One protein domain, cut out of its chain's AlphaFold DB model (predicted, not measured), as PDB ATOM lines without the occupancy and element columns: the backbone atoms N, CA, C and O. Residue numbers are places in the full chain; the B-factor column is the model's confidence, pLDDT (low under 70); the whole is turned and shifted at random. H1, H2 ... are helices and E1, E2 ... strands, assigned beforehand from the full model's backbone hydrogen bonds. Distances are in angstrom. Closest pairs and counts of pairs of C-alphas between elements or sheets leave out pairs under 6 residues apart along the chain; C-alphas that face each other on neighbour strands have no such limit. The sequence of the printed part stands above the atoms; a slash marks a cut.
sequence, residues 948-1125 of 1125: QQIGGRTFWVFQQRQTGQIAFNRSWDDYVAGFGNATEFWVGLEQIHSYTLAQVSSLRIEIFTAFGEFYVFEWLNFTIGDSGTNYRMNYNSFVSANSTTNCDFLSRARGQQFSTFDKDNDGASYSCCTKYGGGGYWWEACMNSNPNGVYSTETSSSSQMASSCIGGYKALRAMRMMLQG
ATOM      1  N   GLN A 948      11.697  -0.064 -52.128       84.25
ATOM      2  CA  GLN A 948      10.730   0.953 -52.522       84.25
ATOM      3  C   GLN A 948      11.455   2.218 -52.992       84.25
ATOM      4  O   GLN A 948      12.320   2.740 -52.288       84.25
ATOM      5  N   GLN A 949      11.057   2.763 -54.142       81.31
ATOM      6  CA  GLN A 949      11.484   4.096 -54.573       81.31
ATOM      7  C   GLN A 949      10.516   5.157 -54.033       81.31
ATOM      8  O   GLN A 949       9.301   5.036 -54.207       81.31
ATOM      9  N   ILE A 950      11.037   6.208 -53.392       80.38
ATOM     10  CA  ILE A 950      10.256   7.366 -52.928       80.38
ATOM     11  C   ILE A 950      11.044   8.649 -53.216       80.38
ATOM     12  O   ILE A 950      12.071   8.912 -52.593       80.38
ATOM     13  N   GLY A 951      10.566   9.468 -54.159       73.31
ATOM     14  CA  GLY A 951      11.176  10.770 -54.472       73.31
ATOM     15  C   GLY A 951      12.642  10.689 -54.920       73.31
ATOM     16  O   GLY A 951      13.449  11.513 -54.500       73.31
ATOM     17  N   GLY A 952      12.999   9.666 -55.704       77.38
ATOM     18  CA  GLY A 952      14.375   9.416 -56.159       77.38
ATOM     19  C   GLY A 952      15.305   8.787 -55.112       77.38
ATOM     20  O   GLY A 952      16.478   8.578 -55.400       77.38
ATOM     21  N   ARG A 953      14.806   8.475 -53.908       84.69
ATOM     22  CA  ARG A 953      15.539   7.748 -52.860       84.69
ATOM     23  C   ARG A 953      15.049   6.302 -52.799       84.69
ATOM     24  O   ARG A 953      13.840   6.069 -52.728       84.69
ATOM     25  N   THR A 954      15.977   5.349 -52.786       88.44
ATOM     26  CA  THR A 954      15.679   3.918 -52.621       88.44
ATOM     27  C   THR A 954      15.704   3.541 -51.145       88.44
ATOM     28  O   THR A 954      16.657   3.865 -50.439       88.44
ATOM     29  N   PHE A 955      14.674   2.836 -50.682       90.12
ATOM     30  CA  PHE A 955      14.543   2.375 -49.303       90.12
ATOM     31  C   PHE A 955      14.244   0.874 -49.244       90.12
ATOM     32  O   PHE A 955      13.379   0.382 -49.962       90.12
ATOM     33  N   TRP A 956      14.894   0.146 -48.344       93.56
ATOM     34  CA  TRP A 956      14.596  -1.244 -48.009       93.56
ATOM     35  C   TRP A 956      13.529  -1.318 -46.910       93.56
ATOM     36  O   TRP A 956      13.756  -0.875 -45.783       93.56
ATOM     37  N   VAL A 957      12.350  -1.852 -47.228       92.75
ATOM     38  CA  VAL A 957      11.212  -1.965 -46.305       92.75
ATOM     39  C   VAL A 957      11.368  -3.225 -45.455       92.75
ATOM     40  O   VAL A 957      11.314  -4.330 -45.980       92.75
ATOM     41  N   PHE A 958      11.539  -3.067 -44.138       94.00
ATOM     42  CA  PHE A 958      11.819  -4.171 -43.203       94.00
ATOM     43  C   PHE A 958      10.649  -4.522 -42.269       94.00
ATOM     44  O   PHE A 958      10.655  -5.574 -41.627       94.00
ATOM     45  N   GLN A 959       9.649  -3.642 -42.179       94.62
ATOM     46  CA  GLN A 959       8.397  -3.874 -41.465       94.62
ATOM     47  C   GLN A 959       7.247  -3.268 -42.264       94.62
ATOM     48  O   GLN A 959       7.374  -2.140 -42.747       94.62
ATOM     49  N   GLN A 960       6.126  -3.982 -42.364       92.31
ATOM     50  CA  GLN A 960       4.903  -3.467 -42.979       92.31
ATOM     51  C   GLN A 960       3.653  -3.982 -42.254       92.31
ATOM     52  O   GLN A 960       3.575  -5.160 -41.908       92.31
ATOM     53  N   ARG A 961       2.662  -3.100 -42.055       90.50
ATOM     54  CA  ARG A 961       1.302  -3.401 -41.567       90.50
ATOM     55  C   ARG A 961       0.289  -2.765 -42.516       90.50
ATOM     56  O   ARG A 961       0.410  -1.579 -42.813       90.50
ATOM     57  N   GLN A 962      -0.726  -3.502 -42.950       84.12
ATOM     58  CA  GLN A 962      -1.725  -3.017 -43.912       84.12
ATOM     59  C   GLN A 962      -3.109  -3.630 -43.694       84.12
ATOM     60  O   GLN A 962      -4.098  -2.898 -43.706       84.12
ATOM     61  N   THR A 963      -3.187  -4.944 -43.478       78.44
ATOM     62  CA  THR A 963      -4.429  -5.733 -43.572       78.44
ATOM     63  C   THR A 963      -4.909  -6.299 -42.234       78.44
ATOM     64  O   THR A 963      -6.106  -6.525 -42.071       78.44
ATOM     65  N   GLY A 964      -4.008  -6.512 -41.271       82.88
ATOM     66  CA  GLY A 964      -4.284  -7.207 -40.012       82.88
ATOM     67  C   GLY A 964      -4.313  -8.734 -40.105       82.88
ATOM     68  O   GLY A 964      -4.676  -9.380 -39.122       82.88
ATOM     69  N   GLN A 965      -3.944  -9.318 -41.251       82.56
ATOM     70  CA  GLN A 965      -3.908 -10.772 -41.451       82.56
ATOM     71  C   GLN A 965      -2.835 -11.461 -40.597       82.56
ATOM     72  O   GLN A 965      -3.028 -12.601 -40.173       82.56
ATOM     73  N   ILE A 966      -1.707 -10.792 -40.336       87.38
ATOM     74  CA  ILE A 966      -0.587 -11.378 -39.597       87.38
ATOM     75  C   ILE A 966      -0.599 -10.897 -38.143       87.38
ATOM     76  O   ILE A 966      -0.556  -9.703 -37.829       87.38
ATOM     77  N   ALA A 967      -0.608 -11.861 -37.220       89.50
ATOM     78  CA  ALA A 967      -0.429 -11.605 -35.799       89.50
ATOM     79  C   ALA A 967       1.042 -11.273 -35.492       89.50
ATOM     80  O   ALA A 967       1.921 -12.111 -35.679       89.50
ATOM     81  N   PHE A 968       1.284 -10.065 -34.972       93.62
ATOM     82  CA  PHE A 968       2.599  -9.584 -34.513       93.62
ATOM     83  C   PHE A 968       2.870  -9.890 -33.024       93.62
ATOM     84  O   PHE A 968       3.938  -9.563 -32.509       93.62
ATOM     85  N   ASN A 969       1.928 -10.543 -32.335       92.94
ATOM     86  CA  ASN A 969       2.142 -11.140 -31.016       92.94
ATOM     87  C   ASN A 969       2.965 -12.430 -31.175       92.94
ATOM     88  O   ASN A 969       2.389 -13.503 -31.355       92.94
ATOM     89  N   ARG A 970       4.295 -12.293 -31.210       94.25
ATOM     90  CA  ARG A 970       5.259 -13.341 -31.585       94.25
ATOM     91  C   ARG A 970       6.395 -13.469 -30.564       94.25
ATOM     92  O   ARG A 970       6.652 -12.529 -29.809       94.25
ATOM     93  N   SER A 971       7.021 -14.645 -30.541       94.88
ATOM     94  CA  SER A 971       8.128 -15.000 -29.643       94.88
ATOM     95  C   SER A 971       9.388 -14.177 -29.919       94.88
ATOM     96  O   SER A 971       9.491 -13.488 -30.939       94.88
ATOM     97  N   TRP A 972      10.374 -14.269 -29.028       95.94
ATOM     98  CA  TRP A 972      11.706 -13.718 -29.267       95.94
ATOM     99  C   TRP A 972      12.307 -14.254 -30.569       95.94
ATOM    100  O   TRP A 972      12.748 -13.471 -31.408       95.94
ATOM    101  N   ASP A 973      12.268 -15.574 -30.758       96.00
ATOM    102  CA  ASP A 973      12.920 -16.248 -31.881       96.00
ATOM    103  C   ASP A 973      12.241 -15.925 -33.225       96.00
ATOM    104  O   ASP A 973      12.936 -15.652 -34.204       96.00
ATOM    105  N   ASP A 974      10.905 -15.817 -33.258       95.31
ATOM    106  CA  ASP A 974      10.156 -15.307 -34.418       95.31
ATOM    107  C   ASP A 974      10.627 -13.889 -34.796       95.31
ATOM    108  O   ASP A 974      10.848 -13.583 -35.969       95.31
ATOM    109  N   TYR A 975      10.795 -12.998 -33.809       96.31
ATOM    110  CA  TYR A 975      11.260 -11.627 -34.047       96.31
ATOM    111  C   TYR A 975      12.735 -11.549 -34.469       96.31
ATOM    112  O   TYR A 975      13.113 -10.588 -35.150       96.31
ATOM    113  N   VAL A 976      13.560 -12.536 -34.109       96.31
ATOM    114  CA  VAL A 976      14.949 -12.660 -34.572       96.31
ATOM    115  C   VAL A 976      15.012 -13.146 -36.017       96.31
ATOM    116  O   VAL A 976      15.648 -12.481 -36.836       96.31
ATOM    117  N   ALA A 977      14.330 -14.249 -36.334       92.38
ATOM    118  CA  ALA A 977      14.358 -14.881 -37.653       92.38
ATOM    119  C   ALA A 977      13.593 -14.085 -38.726       92.38
ATOM    120  O   ALA A 977      14.058 -13.977 -39.860       92.38
ATOM    121  N   GLY A 978      12.449 -13.504 -38.355       93.81
ATOM    122  CA  GLY A 978      11.504 -12.857 -39.264       93.81
ATOM    123  C   GLY A 978      10.225 -13.674 -39.479       93.81
ATOM    124  O   GLY A 978      10.201 -14.893 -39.324       93.81
ATOM    125  N   PHE A 979       9.131 -12.992 -39.820       93.88
ATOM    126  CA  PHE A 979       7.822 -13.594 -40.093       93.88
ATOM    127  C   PHE A 979       6.954 -12.676 -40.963       93.88
ATOM    128  O   PHE A 979       7.028 -11.452 -40.844       93.88
ATOM    129  N   GLY A 980       6.055 -13.238 -41.777       89.19
ATOM    130  CA  GLY A 980       5.061 -12.435 -42.495       89.19
ATOM    131  C   GLY A 980       4.433 -13.085 -43.722       89.19
ATOM    132  O   GLY A 980       4.529 -14.292 -43.929       89.19
ATOM    133  N   ASN A 981       3.790 -12.240 -44.524       83.88
ATOM    134  CA  ASN A 981       3.408 -12.473 -45.913       83.88
ATOM    135  C   ASN A 981       3.713 -11.209 -46.748       83.88
ATOM    136  O   ASN A 981       4.155 -10.196 -46.205       83.88
ATOM    137  N   ALA A 982       3.424 -11.232 -48.052       77.69
ATOM    138  CA  ALA A 982       3.699 -10.112 -48.961       77.69
ATOM    139  C   ALA A 982       3.026  -8.765 -48.583       77.69
ATOM    140  O   ALA A 982       3.462  -7.716 -49.051       77.69
ATOM    141  N   THR A 983       1.985  -8.768 -47.739       77.69
ATOM    142  CA  THR A 983       1.273  -7.551 -47.294       77.69
ATOM    143  C   THR A 983       1.673  -7.089 -45.891       77.69
ATOM    144  O   THR A 983       1.711  -5.883 -45.636       77.69
ATOM    145  N   GLU A 984       2.010  -8.013 -44.986       88.94
ATOM    146  CA  GLU A 984       2.406  -7.717 -43.605       88.94
ATOM    147  C   GLU A 984       3.566  -8.598 -43.145       88.94
ATOM    148  O   GLU A 984       3.434  -9.820 -43.075       88.94
ATOM    149  N   PHE A 985       4.686  -7.986 -42.763       92.69
ATOM    150  CA  PHE A 985       5.881  -8.721 -42.351       92.69
ATOM    151  C   PHE A 985       6.772  -7.946 -41.376       92.69
ATOM    152  O   PHE A 985       6.685  -6.722 -41.240       92.69
ATOM    153  N   TRP A 986       7.647  -8.700 -40.717       95.38
ATOM    154  CA  TRP A 986       8.820  -8.265 -39.973       95.38
ATOM    155  C   TRP A 986      10.012  -9.079 -40.481       95.38
ATOM    156  O   TRP A 986       9.999 -10.302 -40.371       95.38
ATOM    157  N   VAL A 987      11.039  -8.434 -41.035       94.56
ATOM    158  CA  VAL A 987      12.123  -9.149 -41.744       94.56
ATOM    159  C   VAL A 987      13.100  -9.910 -40.828       94.56
ATOM    160  O   VAL A 987      13.890 -10.708 -41.311       94.56
ATOM    161  N   GLY A 988      13.053  -9.681 -39.512       96.06
ATOM    162  CA  GLY A 988      13.945 -10.314 -38.532       96.06
ATOM    163  C   GLY A 988      15.028  -9.369 -38.005       96.06
ATOM    164  O   GLY A 988      15.637  -8.602 -38.753       96.06
ATOM    165  N   LEU A 989      15.264  -9.402 -36.690       96.88
ATOM    166  CA  LEU A 989      16.231  -8.524 -36.019       96.88
ATOM    167  C   LEU A 989      17.668  -8.760 -36.499       96.88
ATOM    168  O   LEU A 989      18.410  -7.794 -36.632       96.88
ATOM    169  N   GLU A 990      18.057  -9.994 -36.825       94.69
ATOM    170  CA  GLU A 990      19.429 -10.279 -37.276       94.69
ATOM    171  C   GLU A 990      19.726  -9.654 -38.654       94.69
ATOM    172  O   GLU A 990      20.814  -9.123 -38.892       94.69
ATOM    173  N   GLN A 991      18.724  -9.618 -39.541       93.25
ATOM    174  CA  GLN A 991      18.828  -8.965 -40.850       93.25
ATOM    175  C   GLN A 991      18.896  -7.434 -40.708       93.25
ATOM    176  O   GLN A 991      19.712  -6.784 -41.361       93.25
ATOM    177  N   ILE A 992      18.090  -6.847 -39.813       95.69
ATOM    178  CA  ILE A 992      18.112  -5.400 -39.528       95.69
ATOM    179  C   ILE A 992      19.434  -4.994 -38.846       95.69
ATOM    180  O   ILE A 992      19.986  -3.933 -39.155       95.69
ATOM    181  N   HIS A 993      19.977  -5.830 -37.954       95.81
ATOM    182  CA  HIS A 993      21.296  -5.621 -37.355       95.81
ATOM    183  C   HIS A 993      22.377  -5.619 -38.439       95.81
ATOM    184  O   HIS A 993      23.068  -4.616 -38.598       95.81
ATOM    185  N   SER A 994      22.436  -6.675 -39.255       94.19
ATOM    186  CA  SER A 994      23.393  -6.808 -40.362       94.19
ATOM    187  C   SER A 994      23.355  -5.611 -41.322       94.19
ATOM    188  O   SER A 994      24.396  -5.035 -41.635       94.19
ATOM    189  N   TYR A 995      22.158  -5.169 -41.729       93.19
ATOM    190  CA  TYR A 995      21.980  -4.009 -42.611       93.19
ATOM    191  C   TYR A 995      22.466  -2.702 -41.961       93.19
ATOM    192  O   TYR A 995      23.180  -1.923 -42.590       93.19
ATOM    193  N   THR A 996      22.107  -2.453 -40.695       94.00
ATOM    194  CA  THR A 996      22.499  -1.217 -39.985       94.00
ATOM    195  C   THR A 996      23.948  -1.209 -39.488       94.00
ATOM    196  O   THR A 996      24.472  -0.141 -39.173       94.00
ATOM    197  N   LEU A 997      24.605  -2.371 -39.445       92.50
ATOM    198  CA  LEU A 997      26.040  -2.515 -39.205       92.50
ATOM    199  C   LEU A 997      26.857  -2.269 -40.484       92.50
ATOM    200  O   LEU A 997      27.907  -1.633 -40.419       92.50
ATOM    201  N   ALA A 998      26.375  -2.747 -41.636       88.69
ATOM    202  CA  ALA A 998      27.072  -2.627 -42.917       88.69
ATOM    203  C   ALA A 998      27.114  -1.189 -43.470       88.69
ATOM    204  O   ALA A 998      28.086  -0.819 -44.128       88.69
ATOM    205  N   GLN A 999      26.081  -0.374 -43.221       87.44
ATOM    206  CA  GLN A 999      25.975   0.986 -43.766       87.44
ATOM    207  C   GLN A 999      25.195   1.949 -42.858       87.44
ATOM    208  O   GLN A 999      24.318   1.544 -42.089       87.44
ATOM    209  N   VAL A1000      25.503   3.250 -42.968       87.50
ATOM    210  CA  VAL A1000      25.009   4.331 -42.089       87.50
ATOM    211  C   VAL A1000      23.541   4.664 -42.382       87.50
ATOM    212  O   VAL A1000      23.192   5.706 -42.923       87.50
ATOM    213  N   SER A1001      22.666   3.754 -41.975       89.62
ATOM    214  CA  SER A1001      21.265   3.749 -42.374       89.62
ATOM    215  C   SER A1001      20.489   4.954 -41.827       89.62
ATOM    216  O   SER A1001      20.460   5.217 -40.623       89.62
ATOM    217  N   SER A1002      19.782   5.665 -42.699       93.62
ATOM    218  CA  SER A1002      18.655   6.519 -42.321       93.62
ATOM    219  C   SER A1002      17.378   5.679 -42.221       93.62
ATOM    220  O   SER A1002      17.162   4.771 -43.018       93.62
ATOM    221  N   LEU A1003      16.530   5.961 -41.230       96.50
ATOM    222  CA  LEU A1003      15.231   5.305 -41.057       96.50
ATOM    223  C   LEU A1003      14.121   6.253 -41.496       96.50
ATOM    224  O   LEU A1003      14.066   7.389 -41.026       96.50
ATOM    225  N   ARG A1004      13.182   5.747 -42.296       94.69
ATOM    226  CA  ARG A1004      11.893   6.382 -42.581       94.69
ATOM    227  C   ARG A1004      10.759   5.499 -42.054       94.69
ATOM    228  O   ARG A1004      10.775   4.280 -42.213       94.69
ATOM    229  N   ILE A1005       9.772   6.112 -41.408       94.62
ATOM    230  CA  ILE A1005       8.511   5.471 -41.016       94.62
ATOM    231  C   ILE A1005       7.370   6.236 -41.674       94.62
ATOM    232  O   ILE A1005       7.297   7.462 -41.577       94.62
ATOM    233  N   GLU A1006       6.457   5.504 -42.300       93.44
ATOM    234  CA  GLU A1006       5.232   6.047 -42.887       93.44
ATOM    235  C   GLU A1006       4.020   5.425 -42.208       93.44
ATOM    236  O   GLU A1006       4.024   4.239 -41.882       93.44
ATOM    237  N   ILE A1007       2.996   6.238 -41.956       91.75
ATOM    238  CA  ILE A1007       1.827   5.884 -41.153       91.75
ATOM    239  C   ILE A1007       0.575   6.434 -41.824       91.75
ATOM    240  O   ILE A1007       0.480   7.632 -42.076       91.75
ATOM    241  N   PHE A1008      -0.422   5.576 -42.004       89.38
ATOM    242  CA  PHE A1008      -1.790   5.952 -42.330       89.38
ATOM    243  C   PHE A1008      -2.678   5.677 -41.109       89.38
ATOM    244  O   PHE A1008      -2.748   4.543 -40.625       89.38
ATOM    245  N   THR A1009      -3.323   6.704 -40.550       87.75
ATOM    246  CA  THR A1009      -4.193   6.539 -39.374       87.75
ATOM    247  C   THR A1009      -5.539   5.939 -39.757       87.75
ATOM    248  O   THR A1009      -6.006   6.074 -40.887       87.75
ATOM    249  N   ALA A1010      -6.231   5.346 -38.784       83.12
ATOM    250  CA  ALA A1010      -7.619   4.914 -38.970       83.12
ATOM    251  C   ALA A1010      -8.615   6.087 -39.156       83.12
ATOM    252  O   ALA A1010      -9.799   5.857 -39.377       83.12
ATOM    253  N   PHE A1011      -8.137   7.338 -39.119       82.25
ATOM    254  CA  PHE A1011      -8.888   8.550 -39.466       82.25
ATOM    255  C   PHE A1011      -8.546   9.093 -40.869       82.25
ATOM    256  O   PHE A1011      -8.978  10.189 -41.216       82.25
ATOM    257  N   GLY A1012      -7.770   8.355 -41.674       81.88
ATOM    258  CA  GLY A1012      -7.400   8.740 -43.041       81.88
ATOM    259  C   GLY A1012      -6.259   9.760 -43.141       81.88
ATOM    260  O   GLY A1012      -6.091  10.402 -44.175       81.88
ATOM    261  N   GLU A1013      -5.483   9.954 -42.071       84.75
ATOM    262  CA  GLU A1013      -4.377  10.914 -42.044       84.75
ATOM    263  C   GLU A1013      -3.051  10.215 -42.362       84.75
ATOM    264  O   GLU A1013      -2.706   9.220 -41.722       84.75
ATOM    265  N   PHE A1014      -2.272  10.762 -43.295       87.44
ATOM    266  CA  PHE A1014      -0.927  10.274 -43.607       87.44
ATOM    267  C   PHE A1014       0.149  11.078 -42.860       87.44
ATOM    268  O   PHE A1014       0.119  12.312 -42.866       87.44
ATOM    269  N   TYR A1015       1.106  10.383 -42.242       90.25
ATOM    270  CA  TYR A1015       2.240  10.953 -41.515       90.25
ATOM    271  C   TYR A1015       3.550  10.241 -41.883       90.25
ATOM    272  O   TYR A1015       3.609   9.016 -41.940       90.25
ATOM    273  N   VAL A1016       4.615  11.025 -42.047       91.12
ATOM    274  CA  VAL A1016       5.993  10.584 -42.307       91.12
ATOM    275  C   VAL A1016       6.888  10.993 -41.138       91.12
ATOM    276  O   VAL A1016       6.699  12.065 -40.556       91.12
ATOM    277  N   PHE A1017       7.880  10.168 -40.815       94.00
ATOM    278  CA  PHE A1017       8.935  10.459 -39.846       94.00
ATOM    279  C   PHE A1017      10.286   9.957 -40.374       94.00
ATOM    280  O   PHE A1017      10.348   8.841 -40.884       94.00
ATOM    281  N   GLU A1018      11.363  10.736 -40.233       94.19
ATOM    282  CA  GLU A1018      12.727  10.326 -40.623       94.19
ATOM    283  C   GLU A1018      13.762  10.532 -39.502       94.19
ATOM    284  O   GLU A1018      13.682  11.490 -38.732       94.19
ATOM    285  N   TRP A1019      14.769   9.653 -39.434       95.81
ATOM    286  CA  TRP A1019      15.904   9.703 -38.502       95.81
ATOM    287  C   TRP A1019      17.223   9.375 -39.213       95.81
ATOM    288  O   TRP A1019      17.245   8.570 -40.142       95.81
ATOM    289  N   LEU A1020      18.331   9.949 -38.739       94.62
ATOM    290  CA  LEU A1020      19.682   9.673 -39.248       94.62
ATOM    291  C   LEU A1020      20.448   8.694 -38.351       94.62
ATOM    292  O   LEU A1020      20.341   8.757 -37.120       94.62
ATOM    293  N   ASN A1021      21.270   7.853 -38.982       94.12
ATOM    294  CA  ASN A1021      22.147   6.858 -38.355       94.12
ATOM    295  C   ASN A1021      21.374   5.916 -37.410       94.12
ATOM    296  O   ASN A1021      21.784   5.694 -36.267       94.12
ATOM    297  N   PHE A1022      20.223   5.419 -37.863       96.81
ATOM    298  CA  PHE A1022      19.475   4.379 -37.170       96.81
ATOM    299  C   PHE A1022      20.292   3.087 -37.142       96.81
ATOM    300  O   PHE A1022      20.819   2.643 -38.158       96.81
ATOM    301  N   THR A1023      20.393   2.500 -35.957       96.38
ATOM    302  CA  THR A1023      21.192   1.310 -35.673       96.38
ATOM    303  C   THR A1023      20.459   0.438 -34.673       96.38
ATOM    304  O   THR A1023      19.792   0.946 -33.766       96.38
ATOM    305  N   ILE A1024      20.608  -0.877 -34.800       97.44
ATOM    306  CA  ILE A1024      20.290  -1.800 -33.711       97.44
ATOM    307  C   ILE A1024      21.529  -2.621 -33.375       97.44
ATOM    308  O   ILE A1024      22.322  -2.953 -34.255       97.44
ATOM    309  N   GLY A1025      21.716  -2.901 -32.089       96.19
ATOM    310  CA  GLY A1025      22.779  -3.779 -31.620       96.19
ATOM    311  C   GLY A1025      22.568  -5.240 -32.021       96.19
ATOM    312  O   GLY A1025      21.576  -5.599 -32.649       96.19
ATOM    313  N   ASP A1026      23.520  -6.061 -31.612       95.19
ATOM    314  CA  ASP A1026      23.557  -7.513 -31.762       95.19
ATOM    315  C   ASP A1026      22.611  -8.250 -30.790       95.19
ATOM    316  O   ASP A1026      21.996  -7.663 -29.888       95.19
ATOM    317  N   SER A1027      22.567  -9.579 -30.900       94.44
ATOM    318  CA  SER A1027      21.874 -10.451 -29.944       94.44
ATOM    319  C   SER A1027      22.386 -10.298 -28.499       94.44
ATOM    320  O   SER A1027      21.578 -10.315 -27.565       94.44
ATOM    321  N   GLY A1028      23.691 -10.064 -28.294       94.06
ATOM    322  CA  GLY A1028      24.320  -9.871 -26.983       94.06
ATOM    323  C   GLY A1028      23.878  -8.595 -26.260       94.06
ATOM    324  O   GLY A1028      23.723  -8.594 -25.036       94.06
ATOM    325  N   THR A1029      23.577  -7.520 -26.993       95.62
ATOM    326  CA  THR A1029      22.955  -6.299 -26.448       95.62
ATOM    327  C   THR A1029      21.419  -6.333 -26.442       95.62
ATOM    328  O   THR A1029      20.792  -5.313 -26.132       95.62
ATOM    329  N   ASN A1030      20.804  -7.487 -26.736       97.00
ATOM    330  CA  ASN A1030      19.358  -7.674 -26.930       97.00
ATOM    331  C   ASN A1030      18.779  -6.722 -27.995       97.00
ATOM    332  O   ASN A1030      17.743  -6.082 -27.783       97.00
ATOM    333  N   TYR A1031      19.484  -6.606 -29.124       97.94
ATOM    334  CA  TYR A1031      19.143  -5.786 -30.286       97.94
ATOM    335  C   TYR A1031      18.816  -4.329 -29.937       97.94
ATOM    336  O   TYR A1031      17.827  -3.762 -30.405       97.94
ATOM    337  N   ARG A1032      19.615  -3.714 -29.054       97.19
ATOM    338  CA  ARG A1032      19.358  -2.366 -28.524       97.19
ATOM    339  C   ARG A1032      19.309  -1.322 -29.640       97.19
ATOM    340  O   ARG A1032      20.308  -1.118 -30.321       97.19
ATOM    341  N   MET A1033      18.187  -0.620 -29.789       96.06
ATOM    342  CA  MET A1033      18.023   0.383 -30.846       96.06
ATOM    343  C   MET A1033      18.595   1.745 -30.458       96.06
ATOM    344  O   MET A1033      18.452   2.204 -29.322       96.06
ATOM    345  N   ASN A1034      19.200   2.428 -31.423       96.19
ATOM    346  CA  ASN A1034      19.607   3.819 -31.314       96.19
ATOM    347  C   ASN A1034      19.468   4.542 -32.667       96.19
ATOM    348  O   ASN A1034      19.288   3.942 -33.721       96.19
ATOM    349  N   TYR A1035      19.562   5.862 -32.631       96.19
ATOM    350  CA  TYR A1035      19.726   6.722 -33.804       96.19
ATOM    351  C   TYR A1035      20.546   7.942 -33.388       96.19
ATOM    352  O   TYR A1035      20.754   8.161 -32.193       96.19
ATOM    353  N   ASN A1036      21.013   8.766 -34.325       93.56
ATOM    354  CA  ASN A1036      21.692  10.018 -33.989       93.56
ATOM    355  C   ASN A1036      20.668  11.138 -33.723       93.56
ATOM    356  O   ASN A1036      20.526  11.621 -32.590       93.56
ATOM    357  N   SER A1037      19.892  11.495 -34.747       92.19
ATOM    358  CA  SER A1037      18.966  12.632 -34.737       92.19
ATOM    359  C   SER A1037      17.650  12.328 -35.461       92.19
ATOM    360  O   SER A1037      17.602  11.529 -36.391       92.19
ATOM    361  N   PHE A1038      16.575  12.984 -35.017       94.19
ATOM    362  CA  PHE A1038      15.274  13.008 -35.686       94.19
ATOM    363  C   PHE A1038      15.223  14.177 -36.684       94.19
ATOM    364  O   PHE A1038      15.584  15.305 -36.340       94.19
ATOM    365  N   VAL A1039      14.774  13.919 -37.914       92.12
ATOM    366  CA  VAL A1039      14.779  14.869 -39.037       92.12
ATOM    367  C   VAL A1039      13.403  15.513 -39.179       92.12
ATOM    368  O   VAL A1039      12.595  15.159 -40.038       92.12
ATOM    369  N   SER A1040      13.133  16.520 -38.348       85.31
ATOM    370  CA  SER A1040      11.850  17.238 -38.369       85.31
ATOM    371  C   SER A1040      11.558  17.972 -39.688       85.31
ATOM    372  O   SER A1040      10.418  18.347 -39.931       85.31
ATOM    373  N   ALA A1041      12.564  18.191 -40.545       82.25
ATOM    374  CA  ALA A1041      12.389  18.790 -41.871       82.25
ATOM    375  C   ALA A1041      11.725  17.838 -42.886       82.25
ATOM    376  O   ALA A1041      10.978  18.302 -43.743       82.25
ATOM    377  N   ASN A1042      11.953  16.526 -42.743       82.38
ATOM    378  CA  ASN A1042      11.406  15.475 -43.610       82.38
ATOM    379  C   ASN A1042      10.206  14.758 -42.955       82.38
ATOM    380  O   ASN A1042       9.700  13.772 -43.486       82.38
ATOM    381  N   SER A1043       9.762  15.234 -41.786       88.00
ATOM    382  CA  SER A1043       8.733  14.599 -40.960       88.00
ATOM    383  C   SER A1043       7.473  15.461 -40.875       88.00
ATOM    384  O   SER A1043       7.542  16.683 -40.765       88.00
ATOM    385  N   THR A1044       6.299  14.832 -40.861       85.94
ATOM    386  CA  THR A1044       4.996  15.521 -40.839       85.94
ATOM    387  C   THR A1044       4.678  16.162 -39.480       85.94
ATOM    388  O   THR A1044       3.823  17.042 -39.401       85.94
ATOM    389  N   THR A1045       5.351  15.763 -38.393       84.38
ATOM    390  CA  THR A1045       5.245  16.435 -37.087       84.38
ATOM    391  C   THR A1045       6.615  16.607 -36.426       84.38
ATOM    392  O   THR A1045       7.550  15.858 -36.686       84.38
ATOM    393  N   ASN A1046       6.722  17.570 -35.504       85.00
ATOM    394  CA  ASN A1046       7.914  17.774 -34.669       85.00
ATOM    395  C   ASN A1046       8.005  16.788 -33.477       85.00
ATOM    396  O   ASN A1046       8.746  17.047 -32.531       85.00
ATOM    397  N   CYS A1047       7.223  15.702 -33.465       86.94
ATOM    398  CA  CYS A1047       7.222  14.720 -32.382       86.94
ATOM    399  C   CYS A1047       8.039  13.489 -32.773       86.94
ATOM    400  O   CYS A1047       7.658  12.739 -33.668       86.94
ATOM    401  N   ASP A1048       9.145  13.268 -32.068       89.25
ATOM    402  CA  ASP A1048      10.014  12.114 -32.277       89.25
ATOM    403  C   ASP A1048       9.311  10.819 -31.820       89.25
ATOM    404  O   ASP A1048       9.243  10.497 -30.627       89.25
ATOM    405  N   PHE A1049       8.769  10.083 -32.792       88.12
ATOM    406  CA  PHE A1049       8.015   8.836 -32.612       88.12
ATOM    407  C   PHE A1049       8.833   7.713 -31.940       88.12
ATOM    408  O   PHE A1049       8.231   6.830 -31.324       88.12
ATOM    409  N   LEU A1050      10.173   7.762 -31.996       91.44
ATOM    410  CA  LEU A1050      11.083   6.775 -31.396       91.44
ATOM    411  C   LEU A1050      11.762   7.257 -30.105       91.44
ATOM    412  O   LEU A1050      12.465   6.477 -29.464       91.44
ATOM    413  N   SER A1051      11.495   8.488 -29.661       91.19
ATOM    414  CA  SER A1051      12.098   9.125 -28.472       91.19
ATOM    415  C   SER A1051      12.175   8.272 -27.198       91.19
ATOM    416  O   SER A1051      13.114   8.438 -26.423       91.19
ATOM    417  N   ARG A1052      11.205   7.377 -26.965       90.38
ATOM    418  CA  ARG A1052      11.186   6.459 -25.806       90.38
ATOM    419  C   ARG A1052      11.812   5.097 -26.083       90.38
ATOM    420  O   ARG A1052      12.287   4.452 -25.162       90.38
ATOM    421  N   ALA A1053      11.822   4.680 -27.343       91.75
ATOM    422  CA  ALA A1053      12.442   3.443 -27.798       91.75
ATOM    423  C   ALA A1053      13.974   3.582 -27.932       91.75
ATOM    424  O   ALA A1053      14.702   2.593 -27.861       91.75
ATOM    425  N   ARG A1054      14.485   4.816 -28.079       94.38
ATOM    426  CA  ARG A1054      15.922   5.109 -28.152       94.38
ATOM    427  C   ARG A1054      16.671   4.579 -26.926       94.38
ATOM    428  O   ARG A1054      16.332   4.889 -25.783       94.38
ATOM    429  N   GLY A1055      17.728   3.813 -27.179       94.69
ATOM    430  CA  GLY A1055      18.593   3.216 -26.166       94.69
ATOM    431  C   GLY A1055      17.995   2.009 -25.439       94.69
ATOM    432  O   GLY A1055      18.680   1.450 -24.579       94.69
ATOM    433  N   GLN A1056      16.765   1.590 -25.760       95.31
ATOM    434  CA  GLN A1056      16.114   0.444 -25.120       95.31
ATOM    435  C   GLN A1056      16.466  -0.874 -25.812       95.31
ATOM    436  O   GLN A1056      16.799  -0.909 -26.997       95.31
ATOM    437  N   GLN A1057      16.387  -1.964 -25.053       96.00
ATOM    438  CA  GLN A1057      16.506  -3.330 -25.566       96.00
ATOM    439  C   GLN A1057      15.188  -3.745 -26.222       96.00
ATOM    440  O   GLN A1057      14.122  -3.267 -25.828       96.00
ATOM    441  N   PHE A1058      15.240  -4.643 -27.203       96.44
ATOM    442  CA  PHE A1058      14.019  -5.259 -27.714       96.44
ATOM    443  C   PHE A1058      13.424  -6.178 -26.640       96.44
ATOM    444  O   PHE A1058      14.175  -6.826 -25.911       96.44
ATOM    445  N   SER A1059      12.099  -6.247 -26.511       94.44
ATOM    446  CA  SER A1059      11.435  -7.238 -25.649       94.44
ATOM    447  C   SER A1059      10.137  -7.753 -26.262       94.44
ATOM    448  O   SER A1059       9.371  -6.993 -26.865       94.44
ATOM    449  N   THR A1060       9.888  -9.038 -26.044       94.50
ATOM    450  CA  THR A1060       8.718  -9.814 -26.478       94.50
ATOM    451  C   THR A1060       7.950 -10.325 -25.248       94.50
ATOM    452  O   THR A1060       8.258  -9.939 -24.117       94.50
ATOM    453  N   PHE A1061       6.897 -11.132 -25.426       91.12
ATOM    454  CA  PHE A1061       6.070 -11.594 -24.296       91.12
ATOM    455  C   PHE A1061       6.753 -12.684 -23.451       91.12
ATOM    456  O   PHE A1061       6.384 -12.894 -22.297       91.12
ATOM    457  N   ASP A1062       7.715 -13.379 -24.051       93.06
ATOM    458  CA  ASP A1062       8.528 -14.477 -23.529       93.06
ATOM    459  C   ASP A1062       9.911 -14.009 -23.043       93.06
ATOM    460  O   ASP A1062      10.445 -14.579 -22.090       93.06
ATOM    461  N   LYS A1063      10.465 -12.936 -23.629       93.12
ATOM    462  CA  LYS A1063      11.735 -12.324 -23.209       93.12
ATOM    463  C   LYS A1063      11.563 -10.838 -22.878       93.12
ATOM    464  O   LYS A1063      11.660  -9.966 -23.743       93.12
ATOM    465  N   ASP A1064      11.324 -10.568 -21.596       92.50
ATOM    466  CA  ASP A1064      11.175  -9.224 -21.028       92.50
ATOM    467  C   ASP A1064      12.548  -8.600 -20.701       92.50
ATOM    468  O   ASP A1064      13.244  -9.051 -19.791       92.50
ATOM    469  N   ASN A1065      12.935  -7.565 -21.454       92.44
ATOM    470  CA  ASN A1065      14.171  -6.799 -21.277       92.44
ATOM    471  C   ASN A1065      13.885  -5.307 -20.978       92.44
ATOM    472  O   ASN A1065      14.784  -4.472 -21.162       92.44
ATOM    473  N   ASP A1066      12.649  -4.965 -20.577       87.56
ATOM    474  CA  ASP A1066      12.170  -3.582 -20.458       87.56
ATOM    475  C   ASP A1066      12.456  -2.920 -19.089       87.56
ATOM    476  O   ASP A1066      13.019  -3.515 -18.166       87.56
ATOM    477  N   GLY A1067      12.168  -1.618 -18.983       82.62
ATOM    478  CA  GLY A1067      12.473  -0.789 -17.811       82.62
ATOM    479  C   GLY A1067      11.349  -0.682 -16.773       82.62
ATOM    480  O   GLY A1067      11.468   0.093 -15.814       82.62
ATOM    481  N   ALA A1068      10.233  -1.389 -16.953       85.94
ATOM    482  CA  ALA A1068       9.071  -1.333 -16.079       85.94
ATOM    483  C   ALA A1068       9.158  -2.332 -14.907       85.94
ATOM    484  O   ALA A1068      10.181  -2.933 -14.597       85.94
ATOM    485  N   SER A1069       8.057  -2.456 -14.161       84.50
ATOM    486  CA  SER A1069       7.912  -3.434 -13.070       84.50
ATOM    487  C   SER A1069       6.867  -4.510 -13.394       84.50
ATOM    488  O   SER A1069       6.209  -5.020 -12.483       84.50
ATOM    489  N   TYR A1070       6.623  -4.717 -14.685       84.06
ATOM    490  CA  TYR A1070       5.668  -5.621 -15.321       84.06
ATOM    491  C   TYR A1070       5.969  -5.576 -16.829       84.06
ATOM    492  O   TYR A1070       6.226  -4.479 -17.314       84.06
ATOM    493  N   SER A1071       5.860  -6.687 -17.563       86.12
ATOM    494  CA  SER A1071       6.114  -6.665 -19.012       86.12
ATOM    495  C   SER A1071       5.186  -5.686 -19.733       86.12
ATOM    496  O   SER A1071       3.951  -5.799 -19.693       86.12
ATOM    497  N   CYS A1072       5.785  -4.715 -20.417       86.69
ATOM    498  CA  CYS A1072       5.094  -3.815 -21.322       86.69
ATOM    499  C   CYS A1072       4.530  -4.572 -22.525       86.69
ATOM    500  O   CYS A1072       3.389  -4.315 -22.913       86.69
ATOM    501  N   CYS A1073       5.279  -5.540 -23.056       85.94
ATOM    502  CA  CYS A1073       4.860  -6.359 -24.187       85.94
ATOM    503  C   CYS A1073       3.517  -7.061 -23.904       85.94
ATOM    504  O   CYS A1073       2.516  -6.775 -24.568       85.94
ATOM    505  N   THR A1074       3.441  -7.881 -22.847       85.56
ATOM    506  CA  THR A1074       2.218  -8.628 -22.481       85.56
ATOM    507  C   THR A1074       1.015  -7.710 -22.232       85.56
ATOM    508  O   THR A1074      -0.122  -8.066 -22.533       85.56
ATOM    509  N   LYS A1075       1.242  -6.503 -21.697       83.44
ATOM    510  CA  LYS A1075       0.174  -5.544 -21.374       83.44
ATOM    511  C   LYS A1075      -0.394  -4.810 -22.596       83.44
ATOM    512  O   LYS A1075      -1.532  -4.349 -22.537       83.44
ATOM    513  N   TYR A1076       0.382  -4.667 -23.670       82.12
ATOM    514  CA  TYR A1076       0.032  -3.852 -24.840       82.12
ATOM    515  C   TYR A1076      -0.035  -4.658 -26.150       82.12
ATOM    516  O   TYR A1076       0.234  -4.134 -27.233       82.12
ATOM    517  N   GLY A1077      -0.451  -5.923 -26.040       76.56
ATOM    518  CA  GLY A1077      -0.829  -6.767 -27.176       76.56
ATOM    519  C   GLY A1077       0.171  -7.846 -27.571       76.56
ATOM    520  O   GLY A1077      -0.043  -8.509 -28.579       76.56
ATOM    521  N   GLY A1078       1.260  -8.016 -26.817       81.88
ATOM    522  CA  GLY A1078       2.276  -9.039 -27.080       81.88
ATOM    523  C   GLY A1078       3.197  -8.750 -28.275       81.88
ATOM    524  O   GLY A1078       4.052  -9.565 -28.604       81.88
ATOM    525  N   GLY A1079       3.058  -7.584 -28.916       88.31
ATOM    526  CA  GLY A1079       3.965  -7.134 -29.972       88.31
ATOM    527  C   GLY A1079       5.389  -6.918 -29.457       88.31
ATOM    528  O   GLY A1079       5.586  -6.269 -28.426       88.31
ATOM    529  N   GLY A1080       6.384  -7.435 -30.171       92.69
ATOM    530  CA  GLY A1080       7.794  -7.195 -29.872       92.69
ATOM    531  C   GLY A1080       8.183  -5.754 -30.196       92.69
ATOM    532  O   GLY A1080       7.863  -5.259 -31.281       92.69
ATOM    533  N   TYR A1081       8.849  -5.060 -29.269       93.88
ATOM    534  CA  TYR A1081       9.317  -3.688 -29.493       93.88
ATOM    535  C   TYR A1081      10.437  -3.279 -28.528       93.88
ATOM    536  O   TYR A1081      10.718  -3.949 -27.534       93.88
ATOM    537  N   TRP A1082      11.058  -2.132 -28.804       94.38
ATOM    538  CA  TRP A1082      12.019  -1.468 -27.923       94.38
ATOM    539  C   TRP A1082      11.282  -0.695 -26.819       94.38
ATOM    540  O   TRP A1082      11.015   0.503 -26.935       94.38
ATOM    541  N   TRP A1083      10.875  -1.412 -25.771       90.25
ATOM    542  CA  TRP A1083      10.050  -0.890 -24.678       90.25
ATOM    543  C   TRP A1083      10.866  -0.162 -23.597       90.25
ATOM    544  O   TRP A1083      11.965  -0.576 -23.247       90.25
ATOM    545  N   GLU A1084      10.292   0.898 -23.017       86.25
ATOM    546  CA  GLU A1084      10.860   1.614 -21.862       86.25
ATOM    547  C   GLU A1084      10.020   1.356 -20.598       86.25
ATOM    548  O   GLU A1084      10.272   0.408 -19.867       86.25
ATOM    549  N   ALA A1085       9.006   2.192 -20.328       82.25
ATOM    550  CA  ALA A1085       8.047   1.997 -19.233       82.25
ATOM    551  C   ALA A1085       6.682   2.692 -19.487       82.25
ATOM    552  O   ALA A1085       6.180   3.456 -18.659       82.25
ATOM    553  N   CYS A1086       6.016   2.532 -20.634       74.69
ATOM    554  CA  CYS A1086       6.275   1.542 -21.686       74.69
ATOM    555  C   CYS A1086       6.614   2.161 -23.047       74.69
ATOM    556  O   CYS A1086       7.543   1.704 -23.700       74.69
ATOM    557  N   MET A1087       5.874   3.187 -23.489       72.81
ATOM    558  CA  MET A1087       5.928   3.652 -24.880       72.81
ATOM    559  C   MET A1087       5.408   5.083 -25.076       72.81
ATOM    560  O   MET A1087       4.698   5.609 -24.217       72.81
ATOM    561  N   ASN A1088       5.666   5.640 -26.265       75.50
ATOM    562  CA  ASN A1088       4.837   6.682 -26.902       75.50
ATOM    563  C   ASN A1088       4.052   6.152 -28.130       75.50
ATOM    564  O   ASN A1088       3.122   6.816 -28.599       75.50
ATOM    565  N   SER A1089       4.449   4.997 -28.666       83.12
ATOM    566  CA  SER A1089       4.037   4.425 -29.953       83.12
ATOM    567  C   SER A1089       4.132   2.893 -29.918       83.12
ATOM    568  O   SER A1089       4.972   2.353 -29.201       83.12
ATOM    569  N   ASN A1090       3.280   2.206 -30.681       88.88
ATOM    570  CA  ASN A1090       3.237   0.745 -30.784       88.88
ATOM    571  C   ASN A1090       2.972   0.306 -32.241       88.88
ATOM    572  O   ASN A1090       1.821   0.057 -32.602       88.88
ATOM    573  N   PRO A1091       4.005   0.245 -33.102       89.19
ATOM    574  CA  PRO A1091       3.856  -0.181 -34.498       89.19
ATOM    575  C   PRO A1091       3.504  -1.674 -34.642       89.19
ATOM    576  O   PRO A1091       2.821  -2.076 -35.583       89.19
ATOM    577  N   ASN A1092       3.923  -2.494 -33.674       92.69
ATOM    578  CA  ASN A1092       3.760  -3.949 -33.681       92.69
ATOM    579  C   ASN A1092       2.567  -4.424 -32.824       92.69
ATOM    580  O   ASN A1092       2.423  -5.615 -32.553       92.69
ATOM    581  N   GLY A1093       1.698  -3.503 -32.396       88.31
ATOM    582  CA  GLY A1093       0.522  -3.815 -31.587       88.31
ATOM    583  C   GLY A1093      -0.524  -4.652 -32.327       88.31
ATOM    584  O   GLY A1093      -0.470  -4.827 -33.552       88.31
ATOM    585  N   VAL A1094      -1.520  -5.133 -31.572       89.62
ATOM    586  CA  VAL A1094      -2.700  -5.791 -32.148       89.62
ATOM    587  C   VAL A1094      -3.394  -4.821 -33.103       89.62
ATOM    588  O   VAL A1094      -3.733  -3.689 -32.737       89.62
ATOM    589  N   TYR A1095      -3.556  -5.289 -34.338       86.75
ATOM    590  CA  TYR A1095      -4.218  -4.577 -35.418       86.75
ATOM    591  C   TYR A1095      -5.714  -4.443 -35.105       86.75
ATOM    592  O   TYR A1095      -6.314  -5.344 -34.524       86.75
ATOM    593  N   SER A1096      -6.323  -3.321 -35.480       78.62
ATOM    594  CA  SER A1096      -7.745  -3.067 -35.251       78.62
ATOM    595  C   SER A1096      -8.335  -2.311 -36.435       78.62
ATOM    596  O   SER A1096      -7.778  -1.307 -36.877       78.62
ATOM    597  N   THR A1097      -9.466  -2.796 -36.942       69.25
ATOM    598  CA  THR A1097     -10.310  -2.082 -37.910       69.25
ATOM    599  C   THR A1097     -11.074  -0.926 -37.253       69.25
ATOM    600  O   THR A1097     -11.414   0.043 -37.927       69.25
ATOM    601  N   GLU A1098     -11.307  -0.990 -35.939       65.31
ATOM    602  CA  GLU A1098     -12.027   0.020 -35.164       65.31
ATOM    603  C   GLU A1098     -11.145   1.212 -34.745       65.31
ATOM    604  O   GLU A1098     -10.054   1.079 -34.175       65.31
ATOM    605  N   THR A1099     -11.692   2.419 -34.897       65.06
ATOM    606  CA  THR A1099     -11.129   3.698 -34.426       65.06
ATOM    607  C   THR A1099     -11.294   3.904 -32.910       65.06
ATOM    608  O   THR A1099     -11.740   4.954 -32.442       65.06
ATOM    609  N   SER A1100     -10.922   2.913 -32.095       61.41
ATOM    610  CA  SER A1100     -11.080   2.986 -30.638       61.41
ATOM    611  C   SER A1100      -9.948   3.770 -29.943       61.41
ATOM    612  O   SER A1100      -8.779   3.710 -30.323       61.41
ATOM    613  N   SER A1101     -10.257   4.448 -28.828       58.00
ATOM    614  CA  SER A1101      -9.221   5.054 -27.956       58.00
ATOM    615  C   SER A1101      -8.380   4.029 -27.172       58.00
ATOM    616  O   SER A1101      -7.464   4.397 -26.437       58.00
ATOM    617  N   SER A1102      -8.706   2.744 -27.328       63.59
ATOM    618  CA  SER A1102      -8.058   1.567 -26.744       63.59
ATOM    619  C   SER A1102      -7.242   0.759 -27.760       63.59
ATOM    620  O   SER A1102      -6.626  -0.231 -27.369       63.59
ATOM    621  N   SER A1103      -7.221   1.160 -29.040       77.19
ATOM    622  CA  SER A1103      -6.542   0.415 -30.101       77.19
ATOM    623  C   SER A1103      -5.051   0.295 -29.783       77.19
ATOM    624  O   SER A1103      -4.406   1.256 -29.349       77.19
ATOM    625  N   GLN A1104      -4.525  -0.923 -29.917       82.62
ATOM    626  CA  GLN A1104      -3.199  -1.264 -29.405       82.62
ATOM    627  C   GLN A1104      -2.104  -0.890 -30.402       82.62
ATOM    628  O   GLN A1104      -1.082  -0.360 -29.974       82.62
ATOM    629  N   MET A1105      -2.336  -1.070 -31.708       88.50
ATOM    630  CA  MET A1105      -1.519  -0.461 -32.761       88.50
ATOM    631  C   MET A1105      -1.841   1.042 -32.875       88.50
ATOM    632  O   MET A1105      -2.820   1.447 -33.507       88.50
ATOM    633  N   ALA A1106      -1.058   1.880 -32.194       88.62
ATOM    634  CA  ALA A1106      -1.358   3.301 -31.999       88.62
ATOM    635  C   ALA A1106      -0.100   4.157 -31.778       88.62
ATOM    636  O   ALA A1106       0.979   3.653 -31.466       88.62
ATOM    637  N   SER A1107      -0.238   5.479 -31.890       88.56
ATOM    638  CA  SER A1107       0.823   6.431 -31.538       88.56
ATOM    639  C   SER A1107       0.269   7.708 -30.927       88.56
ATOM    640  O   SER A1107      -0.802   8.176 -31.303       88.56
ATOM    641  N   SER A1108       1.021   8.286 -29.989       86.75
ATOM    642  CA  SER A1108       0.720   9.585 -29.372       86.75
ATOM    643  C   SER A1108       1.365  10.785 -30.089       86.75
ATOM    644  O   SER A1108       0.937  11.920 -29.874       86.75
ATOM    645  N   CYS A1109       2.343  10.557 -30.980       82.94
ATOM    646  CA  CYS A1109       3.091  11.622 -31.675       82.94
ATOM    647  C   CYS A1109       2.358  12.285 -32.861       82.94
ATOM    648  O   CYS A1109       2.884  13.202 -33.493       82.94
ATOM    649  N   ILE A1110       1.128  11.856 -33.140       86.50
ATOM    650  CA  ILE A1110       0.297  12.274 -34.281       86.50
ATOM    651  C   ILE A1110      -0.893  13.146 -33.838       86.50
ATOM    652  O   ILE A1110      -1.991  13.074 -34.382       86.50
ATOM    653  N   GLY A1111      -0.670  14.000 -32.831       72.75
ATOM    654  CA  GLY A1111      -1.672  14.938 -32.303       72.75
ATOM    655  C   GLY A1111      -2.529  14.387 -31.155       72.75
ATOM    656  O   GLY A1111      -3.647  14.849 -30.949       72.75
ATOM    657  N   GLY A1112      -2.018  13.403 -30.412       77.88
ATOM    658  CA  GLY A1112      -2.768  12.633 -29.417       77.88
ATOM    659  C   GLY A1112      -2.691  11.137 -29.715       77.88
ATOM    660  O   GLY A1112      -2.138  10.744 -30.736       77.88
ATOM    661  N   TYR A1113      -3.211  10.300 -28.811       82.56
ATOM    662  CA  TYR A1113      -3.217   8.842 -28.979       82.56
ATOM    663  C   TYR A1113      -4.245   8.441 -30.048       82.56
ATOM    664  O   TYR A1113      -5.448   8.473 -29.785       82.56
ATOM    665  N   LYS A1114      -3.768   8.104 -31.249       87.25
ATOM    666  CA  LYS A1114      -4.585   7.685 -32.399       87.25
ATOM    667  C   LYS A1114      -4.216   6.272 -32.846       87.25
ATOM    668  O   LYS A1114      -3.041   5.904 -32.815       87.25
ATOM    669  N   ALA A1115      -5.217   5.525 -33.307       88.06
ATOM    670  CA  ALA A1115      -5.050   4.218 -33.935       88.06
ATOM    671  C   ALA A1115      -4.377   4.336 -35.314       88.06
ATOM    672  O   ALA A1115      -4.687   5.248 -36.092       88.06
ATOM    673  N   LEU A1116      -3.478   3.401 -35.624       89.12
ATOM    674  CA  LEU A1116      -2.880   3.263 -36.953       89.12
ATOM    675  C   LEU A1116      -3.710   2.248 -37.763       89.12
ATOM    676  O   LEU A1116      -4.198   1.277 -37.192       89.12
ATOM    677  N   ARG A1117      -3.865   2.464 -39.074       87.44
ATOM    678  CA  ARG A1117      -4.563   1.552 -40.008       87.44
ATOM    679  C   ARG A1117      -3.579   0.829 -40.921       87.44
ATOM    680  O   ARG A1117      -3.731  -0.362 -41.153       87.44
ATOM    681  N   ALA A1118      -2.557   1.532 -41.393       89.44
ATOM    682  CA  ALA A1118      -1.425   0.943 -42.093       89.44
ATOM    683  C   ALA A1118      -0.142   1.697 -41.740       89.44
ATOM    684  O   ALA A1118      -0.187   2.852 -41.307       89.44
ATOM    685  N   MET A1119       1.004   1.047 -41.906       91.88
ATOM    686  CA  MET A1119       2.316   1.662 -41.749       91.88
ATOM    687  C   MET A1119       3.413   0.823 -42.407       91.88
ATOM    688  O   MET A1119       3.216  -0.359 -42.688       91.88
ATOM    689  N   ARG A1120       4.601   1.409 -42.558       93.38
ATOM    690  CA  ARG A1120       5.840   0.659 -42.792       93.38
ATOM    691  C   ARG A1120       7.042   1.323 -42.135       93.38
ATOM    692  O   ARG A1120       7.022   2.526 -41.867       93.38
ATOM    693  N   MET A1121       8.091   0.539 -41.919       95.19
ATOM    694  CA  MET A1121       9.418   1.005 -41.517       95.19
ATOM    695  C   MET A1121      10.423   0.594 -42.595       95.19
ATOM    696  O   MET A1121      10.409  -0.552 -43.051       95.19
ATOM    697  N   MET A1122      11.274   1.527 -43.019       94.56
ATOM    698  CA  MET A1122      12.206   1.318 -44.126       94.56
ATOM    699  C   MET A1122      13.556   1.998 -43.872       94.56
ATOM    700  O   MET A1122      13.601   3.096 -43.315       94.56
ATOM    701  N   LEU A1123      14.648   1.363 -44.287       94.62
ATOM    702  CA  LEU A1123      16.005   1.903 -44.184       94.62
ATOM    703  C   LEU A1123      16.513   2.364 -45.549       94.62
ATOM    704  O   LEU A1123      16.211   1.745 -46.560       94.62
ATOM    705  N   GLN A1124      17.321   3.414 -45.576       91.56
ATOM    706  CA  GLN A1124      18.153   3.779 -46.721       91.56
ATOM    707  C   GLN A1124      19.600   3.908 -46.236       91.56
ATOM    708  O   GLN A1124      19.824   4.628 -45.261       91.56
ATOM    709  N   GLY A1125      20.541   3.254 -46.925       80.00
ATOM    710  CA  GLY A1125      21.989   3.463 -46.774       80.00
ATOM    711  C   GLY A1125      22.482   4.799 -47.328       80.00
ATOM    712  O   GLY A1125      21.826   5.332 -48.252       80.00
TER     713      GLY A1125
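AT A GLANCE: This is residues 948 to 1125 of the 1125 residues of the protein "Fibrinogen C-terminal domain-containing protein" of Macrostomum lignano (UniProt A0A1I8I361). With little regular structure, the domain is long loops over a strongly twisted antiparallel sheet E1 E2 E5 E3 E4, with H2 on it. 178 residues are printed, 58 in named elements, mixed in class: E1 E2 H1 H2 E3 E4 H3 E5. It is compact, radius of gyration of the C-alphas 14.8 A, spanning 41 by 40 by 30 A.

IN THESE COORDINATES: Find C-alpha 948 at (10.730, 0.953, -52.522); E1 runs from there to 950. E2 spans 953 to 961, H1 972 to 977, H2 989 to 998, E3 1002 to 1009, E4 1014 to 1020, H3 1072 to 1075. E5, 1114 to 1124, 27.2 A long, ends at (18.153, 3.779, -46.721).

HOW THE PARTS SIT: E2 and E5 are neighbours, N 1123 and O 956 2.8 A apart. H1 touches H2, C-alphas 976 and 989 closest at 4.6 A. Every O i to N i+4 pair of H1 and H2 is within hydrogen-bond range.

THE WHOLE: The printed part has no cut; link E4 to H3 is long; residues 1097 to 1102 have pLDDT under 70.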